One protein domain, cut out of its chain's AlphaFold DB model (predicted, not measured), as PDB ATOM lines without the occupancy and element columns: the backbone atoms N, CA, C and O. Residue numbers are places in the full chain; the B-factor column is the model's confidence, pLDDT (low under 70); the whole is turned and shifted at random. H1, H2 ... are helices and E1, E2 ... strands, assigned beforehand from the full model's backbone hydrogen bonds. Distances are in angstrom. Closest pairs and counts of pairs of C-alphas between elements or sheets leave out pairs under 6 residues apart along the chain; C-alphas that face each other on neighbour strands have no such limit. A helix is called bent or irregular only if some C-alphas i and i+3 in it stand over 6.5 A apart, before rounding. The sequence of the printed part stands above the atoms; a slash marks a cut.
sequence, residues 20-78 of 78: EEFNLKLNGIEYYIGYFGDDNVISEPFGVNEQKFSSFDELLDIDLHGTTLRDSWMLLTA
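Overview. This is residues 20 to 78 of the 78 residues of an uncharacterized protein of Streptococcus sp. HMSC034E03 (UniProt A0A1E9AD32). A strongly twisted wall of four antiparallel strands, E1 to E4, is followed by two short helices: H1 over one face of the sheet, near E4 and E3, and H2 near E1, where it only grazes the sheet. The two helices meet at a corner, about perpendicular to each other. The printed part has 59 residues, with four named strands and then two named helices along the chain; the sheet's order is E1 E2 E3 E4, all antiparallel, and the class is mixed, helices and strands. The whole is compact, with a radius of gyration of the C-alphas of 10.7 A and spans of 32 by 23 by 21 A.

Arrangement. E1, residues 22 to 26, and E2, residues 29 to 36, form a hairpin with N 24 and O 31 at 2.8 A, within hydrogen-bond range. E2 bends by 51 degrees at residue 33. E2 and E3, residues 39 to 44, form the next hairpin, with N 34 and O 41 within hydrogen-bond range at 3.0 A. E3 and E4, residues 48 to 53, form a third, with N 42 and O 51 within range at 2.8 A. The four strands make a meander, each the antiparallel neighbour of the one before. E1 and E4 are the edge strands and are apart. From edge to edge the strands' lines turn by 67 degrees. H1, residues 56 to 61, is on the sheet at a height over the sheet of 9.3 A. It only just lies over E3 and E4, with 3 of its 6 C-alphas on each, slantwise to the strands at 34 degrees to E3 on the local plane. The closest C-alphas of E4 and H1 are those of Phe 53 and Leu 59, 5.8 A apart. H2, residues 69 to 76, only grazes the sheet; its closest C-alpha pair with E1 is Leu 26 and Ser 72, 7.2 A. H1 and H2 touch only at the corner, with the C-alphas of Leu 60 and Leu 69 closest at 4.7 A, and their lines stand about perpendicular, at 90 degrees. Every O i to N i+4 pair of H1 is within hydrogen-bond range, and 2 of 4 in H2.

Along the chain. E1 begins at C-alpha 22, (18.172, 6.701, -39.648). E2 is 20.1 A from first to last C-alpha, E3 16.0 A and E4 15.4 A. H2 is only just irregular, with C-alphas 71 and 74 at 7.0 A, and ends at C-alpha 76, (22.706, -2.906, -47.657).

Size, cuts and confidence. The C-alphas of Gly 37 and Ala 78, the two farthest apart, are 32.9 A apart. The printed part has no cut. The link from H1 to H2 is short, the other links are tight. The mean pLDDT of the printed part is 84.0; residues 74 to 78 are under 70.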
ATOM      1  N   GLU A  20      15.602   4.437 -32.641       85.56
ATOM      2  CA  GLU A  20      16.612   5.107 -33.456       85.56
ATOM      3  C   GLU A  20      16.080   5.477 -34.840       85.56
ATOM      4  O   GLU A  20      15.460   4.682 -35.545       85.56
ATOM      5  N   GLU A  21      16.380   6.708 -35.242       86.81
ATOM      6  CA  GLU A  21      16.035   7.253 -36.546       86.81
ATOM      7  C   GLU A  21      17.258   7.203 -37.457       86.81
ATOM      8  O   GLU A  21      18.365   7.597 -37.074       86.81
ATOM      9  N   PHE A  22      17.072   6.771 -38.698       83.25
ATOM     10  CA  PHE A  22      18.172   6.701 -39.648       83.25
ATOM     11  C   PHE A  22      17.686   6.813 -41.090       83.25
ATOM     12  O   PHE A  22      16.518   6.623 -41.421       83.25
ATOM     13  N   ASN A  23      18.629   7.140 -41.968       85.44
ATOM     14  CA  ASN A  23      18.388   7.254 -43.397       85.44
ATOM     15  C   ASN A  23      19.053   6.073 -44.099       85.44
ATOM     16  O   ASN A  23      20.219   5.770 -43.845       85.44
ATOM     17  N   LEU A  24      18.327   5.431 -45.001       82.12
ATOM     18  CA  LEU A  24      18.799   4.324 -45.818       82.12
ATOM     19  C   LEU A  24      18.626   4.666 -47.293       82.12
ATOM     20  O   LEU A  24      17.748   5.433 -47.671       82.12
ATOM     21  N   LYS A  25      19.476   4.103 -48.149       83.06
ATOM     22  CA  LYS A  25      19.404   4.336 -49.590       83.06
ATOM     23  C   LYS A  25      19.192   3.020 -50.316       83.06
ATOM     24  O   LYS A  25      20.067   2.160 -50.285       83.06
ATOM     25  N   LEU A  26      18.058   2.889 -50.994       80.69
ATOM     26  CA  LEU A  26      17.669   1.702 -51.754       80.69
ATOM     27  C   LEU A  26      17.412   2.081 -53.201       80.69
ATOM     28  O   LEU A  26      16.714   3.051 -53.474       80.69
ATOM     29  N   ASN A  27      18.000   1.342 -54.142       76.00
ATOM     30  CA  ASN A  27      17.822   1.573 -55.582       76.00
ATOM     31  C   ASN A  27      18.043   3.034 -56.036       76.00
ATOM     32  O   ASN A  27      17.492   3.483 -57.035       76.00
ATOM     33  N   GLY A  28      18.879   3.787 -55.312       79.25
ATOM     34  CA  GLY A  28      19.147   5.199 -55.594       79.25
ATOM     35  C   GLY A  28      18.177   6.191 -54.942       79.25
ATOM     36  O   GLY A  28      18.476   7.384 -54.970       79.25
ATOM     37  N   ILE A  29      17.104   5.713 -54.311       84.56
ATOM     38  CA  ILE A  29      16.127   6.493 -53.548       84.56
ATOM     39  C   ILE A  29      16.547   6.514 -52.076       84.56
ATOM     40  O   ILE A  29      16.993   5.507 -51.524       84.56
ATOM     41  N   GLU A  30      16.459   7.685 -51.455       87.69
ATOM     42  CA  GLU A  30      16.697   7.855 -50.023       87.69
ATOM     43  C   GLU A  30      15.387   7.620 -49.274       87.69
ATOM     44  O   GLU A  30      14.349   8.138 -49.664       87.69
ATOM     45  N   TYR A  31      15.437   6.843 -48.202       88.50
ATOM     46  CA  TYR A  31      14.326   6.628 -47.292       88.50
ATOM     47  C   TYR A  31      14.774   6.994 -45.888       88.50
ATOM     48  O   TYR A  31      15.904   6.730 -45.482       88.50
ATOM     49  N   TYR A  32      13.870   7.592 -45.143       89.94
ATOM     50  CA  TYR A  32      14.005   7.904 -43.741       89.94
ATOM     51  C   TYR A  32      13.122   6.936 -42.958       89.94
ATOM     52  O   TYR A  32      11.935   6.805 -43.265       89.94
ATOM     53  N   ILE A  33      13.709   6.261 -41.971       90.00
ATOM     54  CA  ILE A  33      12.978   5.489 -40.970       90.00
ATOM     55  C   ILE A  33      13.083   6.210 -39.637       90.00
ATOM     56  O   ILE A  33      14.174   6.590 -39.209       90.00
ATOM     57  N   GLY A  34      11.943   6.362 -38.977       88.88
ATOM     58  CA  GLY A  34      11.870   6.971 -37.665       88.88
ATOM     59  C   GLY A  34      10.453   6.938 -37.124       88.88
ATOM     60  O   GLY A  34       9.694   6.002 -37.378       88.88
ATOM     61  N   TYR A  35      10.096   7.993 -36.401       86.25
ATOM     62  CA  TYR A  35       8.826   8.101 -35.695       86.25
ATOM     63  C   TYR A  35       8.088   9.346 -36.152       86.25
ATOM     64  O   TYR A  35       8.658  10.436 -36.208       86.25
ATOM     65  N   PHE A  36       6.797   9.198 -36.427       82.50
ATOM     66  CA  PHE A  36       5.911  10.327 -36.664       82.50
ATOM     67  C   PHE A  36       4.750  10.278 -35.672       82.50
ATOM     68  O   PHE A  36       3.782   9.537 -35.839       82.50
ATOM     69  N   GLY A  37       4.865  11.073 -34.604       82.88
ATOM     70  CA  GLY A  37       3.961  10.981 -33.457       82.88
ATOM     71  C   GLY A  37       4.255   9.726 -32.637       82.88
ATOM     72  O   GLY A  37       5.357   9.595 -32.112       82.88
ATOM     73  N   ASP A  38       3.275   8.826 -32.542       83.62
ATOM     74  CA  ASP A  38       3.372   7.543 -31.828       83.62
ATOM     75  C   ASP A  38       3.602   6.341 -32.772       83.62
ATOM     76  O   ASP A  38       3.763   5.215 -32.307       83.62
ATOM     77  N   ASP A  39       3.612   6.564 -34.091       88.31
ATOM     78  CA  ASP A  39       3.759   5.507 -35.097       88.31
ATOM     79  C   ASP A  39       5.195   5.449 -35.645       88.31
ATOM     80  O   ASP A  39       5.795   6.491 -35.934       88.31
ATOM     81  N   ASN A  40       5.724   4.239 -35.873       90.06
ATOM     82  CA  ASN A  40       6.937   4.083 -36.677       90.06
ATOM     83  C   ASN A  40       6.598   4.280 -38.154       90.06
ATOM     84  O   ASN A  40       5.602   3.735 -38.650       90.06
ATOM     85  N   VAL A  41       7.442   5.018 -38.866       92.44
ATOM     86  CA  VAL A  41       7.228   5.333 -40.276       92.44
ATOM     87  C   VAL A  41       8.493   5.153 -41.095       92.44
ATOM     88  O   VAL A  41       9.602   5.413 -40.632       92.44
ATOM     89  N   ILE A  42       8.307   4.726 -42.339       91.69
ATOM     90  CA  ILE A  42       9.295   4.818 -43.406       91.69
ATOM     91  C   ILE A  42       8.753   5.766 -44.473       91.69
ATOM     92  O   ILE A  42       7.597   5.664 -44.872       91.69
ATOM     93  N   SER A  43       9.563   6.714 -44.924       91.88
ATOM     94  CA  SER A  43       9.153   7.687 -45.940       91.88
ATOM     95  C   SER A  43      10.324   8.109 -46.813       91.88
ATOM     96  O   SER A  43      11.478   8.027 -46.411       91.88
ATOM     97  N   GLU A  44      10.036   8.571 -48.019       90.12
ATOM     98  CA  GLU A  44      10.997   9.304 -48.841       90.12
ATOM     99  C   GLU A  44      11.173  10.742 -48.305       90.12
ATOM    100  O   GLU A  44      10.391  11.199 -47.458       90.12
ATOM    101  N   PRO A  45      12.174  11.511 -48.784       84.19
ATOM    102  CA  PRO A  45      12.419  12.861 -48.308       84.19
ATOM    103  C   PRO A  45      11.155  13.711 -48.413       84.19
ATOM    104  O   PRO A  45      10.414  13.630 -49.394       84.19
ATOM    105  N   PHE A  46      10.934  14.557 -47.407       81.81
ATOM    106  CA  PHE A  46       9.739  15.399 -47.289       81.81
ATOM    107  C   PHE A  46       8.423  14.634 -47.044       81.81
ATOM    108  O   PHE A  46       7.354  15.204 -47.256       81.81
ATOM    109  N   GLY A  47       8.480  13.381 -46.575       80.44
ATOM    110  CA  GLY A  47       7.290  12.595 -46.220       80.44
ATOM    111  C   GLY A  47       6.562  12.011 -47.432       80.44
ATOM    112  O   GLY A  47       5.377  11.681 -47.362       80.44
ATOM    113  N   VAL A  48       7.242  11.918 -48.576       85.69
ATOM    114  CA  VAL A  48       6.677  11.303 -49.780       85.69
ATOM    115  C   VAL A  48       6.553   9.795 -49.553       85.69
ATOM    116  O   VAL A  48       7.450   9.177 -48.988       85.69
ATOM    117  N   ASN A  49       5.425   9.208 -49.965       86.31
ATOM    118  CA  ASN A  49       5.134   7.779 -49.796       86.31
ATOM    119  C   ASN A  49       5.382   7.269 -48.363       86.31
ATOM    120  O   ASN A  49       5.923   6.180 -48.172       86.31
ATOM    121  N   GLU A  50       4.992   8.065 -47.361       90.75
ATOM    122  CA  GLU A  50       5.025   7.641 -45.962       90.75
ATOM    123  C   GLU A  50       4.190   6.373 -45.767       90.75
ATOM    124  O   GLU A  50       3.007   6.314 -46.111       90.75
ATOM    125  N   GLN A  51       4.822   5.362 -45.183       91.44
ATOM    126  CA  GLN A  51       4.206   4.108 -44.798       91.44
ATOM    127  C   GLN A  51       4.482   3.853 -43.324       91.44
ATOM    128  O   GLN A  51       5.609   3.980 -42.848       91.44
ATOM    129  N   LYS A  52       3.428   3.497 -42.596       92.25
ATOM    130  CA  LYS A  52       3.506   3.180 -41.172       92.25
ATOM    131  C   LYS A  52       3.752   1.692 -40.987       92.25
ATOM    132  O   LYS A  52       3.196   0.888 -41.732       92.25
ATOM    133  N   PHE A  53       4.521   1.334 -39.968       91.25
ATOM    134  CA  PHE A  53       4.728  -0.055 -39.575       91.25
ATOM    135  C   PHE A  53       4.636  -0.210 -38.059       91.25
ATOM    136  O   PHE A  53       5.036   0.663 -37.288       91.25
ATOM    137  N   SER A  54       4.100  -1.345 -37.619       88.38
ATOM    138  CA  SER A  54       3.965  -1.677 -36.196       88.38
ATOM    139  C   SER A  54       4.965  -2.743 -35.763       88.38
ATOM    140  O   SER A  54       5.097  -3.041 -34.578       88.38
ATOM    141  N   SER A  55       5.646  -3.377 -36.714       88.56
ATOM    142  CA  SER A  55       6.615  -4.434 -36.461       88.56
ATOM    143  C   SER A  55       7.773  -4.368 -37.439       88.56
ATOM    144  O   SER A  55       7.635  -3.949 -38.584       88.56
ATOM    145  N   PHE A  56       8.923  -4.852 -36.990       87.25
ATOM    146  CA  PHE A  56      10.117  -4.931 -37.818       87.25
ATOM    147  C   PHE A  56       9.929  -5.822 -39.060       87.25
ATOM    148  O   PHE A  56      10.443  -5.513 -40.127       87.25
ATOM    149  N   ASP A  57       9.154  -6.904 -38.953       89.38
ATOM    150  CA  ASP A  57       8.848  -7.763 -40.104       89.38
ATOM    151  C   ASP A  57       7.996  -7.029 -41.155       89.38
ATOM    152  O   ASP A  57       8.263  -7.153 -42.345       89.38
ATOM    153  N   GLU A  58       7.054  -6.179 -40.720       91.62
ATOM    154  CA  GLU A  58       6.301  -5.309 -41.632       91.62
ATOM    155  C   GLU A  58       7.234  -4.333 -42.338       91.62
ATOM    156  O   GLU A  58       7.165  -4.213 -43.555       91.62
ATOM    157  N   LEU A  59       8.150  -3.693 -41.602       90.25
ATOM    158  CA  LEU A  59       9.150  -2.807 -42.194       90.25
ATOM    159  C   LEU A  59       9.941  -3.506 -43.309       90.25
ATOM    160  O   LEU A  59      10.175  -2.922 -44.365       90.25
ATOM    161  N   LEU A  60      10.347  -4.757 -43.082       89.00
ATOM    162  CA  LEU A  60      11.101  -5.533 -44.060       89.00
ATOM    163  C   LEU A  60      10.306  -5.864 -45.328       89.00
ATOM    164  O   LEU A  60      10.920  -5.992 -46.387       89.00
ATOM    165  N   ASP A  61       8.986  -5.999 -45.223       90.75
ATOM    166  CA  ASP A  61       8.084  -6.385 -46.313       90.75
ATOM    167  C   ASP A  61       7.392  -5.196 -47.006       90.75
ATOM    168  O   ASP A  61       6.698  -5.391 -48.005       90.75
ATOM    169  N   ILE A  62       7.600  -3.963 -46.529       90.06
ATOM    170  CA  ILE A  62       7.081  -2.760 -47.189       90.06
ATOM    171  C   ILE A  62       7.637  -2.647 -48.616       90.06
ATOM    172  O   ILE A  62       8.848  -2.748 -48.844       90.06
ATOM    173  N   ASP A  63       6.739  -2.384 -49.573       89.00
ATOM    174  CA  ASP A  63       7.118  -2.063 -50.948       89.00
ATOM    175  C   ASP A  63       7.720  -0.656 -51.013       89.00
ATOM    176  O   ASP A  63       7.080   0.346 -50.684       89.00
ATOM    177  N   LEU A  64       8.972  -0.605 -51.453       87.38
ATOM    178  CA  LEU A  64       9.778   0.589 -51.651       87.38
ATOM    179  C   LEU A  64      10.141   0.694 -53.134       87.38
ATOM    180  O   LEU A  64      11.301   0.566 -53.521       87.38
ATOM    181  N   HIS A  65       9.120   0.920 -53.967       85.50
ATOM    182  CA  HIS A  65       9.215   1.018 -55.431       85.50
ATOM    183  C   HIS A  65       9.594  -0.309 -56.097       85.50
ATOM    184  O   HIS A  65      10.542  -0.389 -56.883       85.50
ATOM    185  N   GLY A  66       8.830  -1.361 -55.798       83.25
ATOM    186  CA  GLY A  66       9.017  -2.683 -56.402       83.25
ATOM    187  C   GLY A  66      10.208  -3.467 -55.848       83.25
ATOM    188  O   GLY A  66      10.605  -4.472 -56.436       83.25
ATOM    189  N   THR A  67      10.782  -3.009 -54.736       86.25
ATOM    190  CA  THR A  67      11.720  -3.772 -53.910       86.25
ATOM    191  C   THR A  67      11.289  -3.703 -52.453       86.25
ATOM    192  O   THR A  67      10.533  -2.814 -52.072       86.25
ATOM    193  N   THR A  68      11.796  -4.606 -51.625       88.44
ATOM    194  CA  THR A  68      11.585  -4.573 -50.178       88.44
ATOM    195  C   THR A  68      12.917  -4.438 -49.453       88.44
ATOM    196  O   THR A  68      13.988  -4.724 -50.008       88.44
ATOM    197  N   LEU A  69      12.868  -4.010 -48.192       85.75
ATOM    198  CA  LEU A  69      14.046  -4.014 -47.325       85.75
ATOM    199  C   LEU A  69      14.584  -5.434 -47.133       85.75
ATOM    200  O   LEU A  69      15.798  -5.610 -47.104       85.75
ATOM    201  N   ARG A  70      13.707  -6.447 -47.074       86.25
ATOM    202  CA  ARG A  70      14.086  -7.864 -46.998       86.25
ATOM    203  C   ARG A  70      14.920  -8.305 -48.200       86.25
ATOM    204  O   ARG A  70      15.960  -8.929 -48.013       86.25
ATOM    205  N   ASP A  71      14.469  -7.979 -49.411       83.19
ATOM    206  CA  ASP A  71      15.156  -8.362 -50.653       83.19
ATOM    207  C   ASP A  71      16.463  -7.575 -50.826       83.19
ATOM    208  O   ASP A  71      17.519  -8.121 -51.152       83.19
ATOM    209  N   SER A  72      16.423  -6.288 -50.478       77.88
ATOM    210  CA  SER A  72      17.571  -5.392 -50.591       77.88
ATOM    211  C   SER A  72      18.556  -5.491 -49.426       77.88
ATOM    212  O   SER A  72      19.618  -4.874 -49.480       77.88
ATOM    213  N   TRP A  73      18.255  -6.261 -48.379       74.25
ATOM    214  CA  TRP A  73      19.107  -6.364 -47.193       74.25
ATOM    215  C   TRP A  73      20.524  -6.816 -47.551       74.25
ATOM    216  O   TRP A  73      21.506  -6.245 -47.078       74.25
ATOM    217  N   MET A  74      20.642  -7.779 -48.470       66.19
ATOM    218  CA  MET A  74      21.944  -8.240 -48.959       66.19
ATOM    219  C   MET A  74      22.741  -7.125 -49.652       66.19
ATOM    220  O   MET A  74      23.965  -7.146 -49.597       66.19
ATOM    221  N   LEU A  75      22.069  -6.149 -50.276       63.09
ATOM    222  CA  LEU A  75      22.698  -4.982 -50.908       63.09
ATOM    223  C   LEU A  75      23.106  -3.913 -49.883       63.09
ATOM    224  O   LEU A  75      24.044  -3.164 -50.136       63.09
ATOM    225  N   LEU A  76      22.412  -3.842 -48.745       59.66
ATOM    226  CA  LEU A  76      22.706  -2.906 -47.657       59.66
ATOM    227  C   LEU A  76      23.880  -3.357 -46.774       59.66
ATOM    228  O   LEU A  76      24.498  -2.516 -46.130       59.66
ATOM    229  N   THR A  77      24.187  -4.659 -46.737       55.66
ATOM    230  CA  THR A  77      25.266  -5.230 -45.907       55.66
ATOM    231  C   THR A  77      26.546  -5.612 -46.668       55.66
ATOM    232  O   THR A  77      27.485  -6.101 -46.037       55.66
ATOM    233  N   ALA A  78      26.578  -5.465 -48.000       45.97
ATOM    234  CA  ALA A  78      27.679  -5.914 -48.868       45.97
ATOM    235  C   ALA A  78      28.878  -4.951 -48.937       45.97
ATOM    236  O   ALA A  78      28.679  -3.716 -48.929       45.97
TER     237      ALA A  78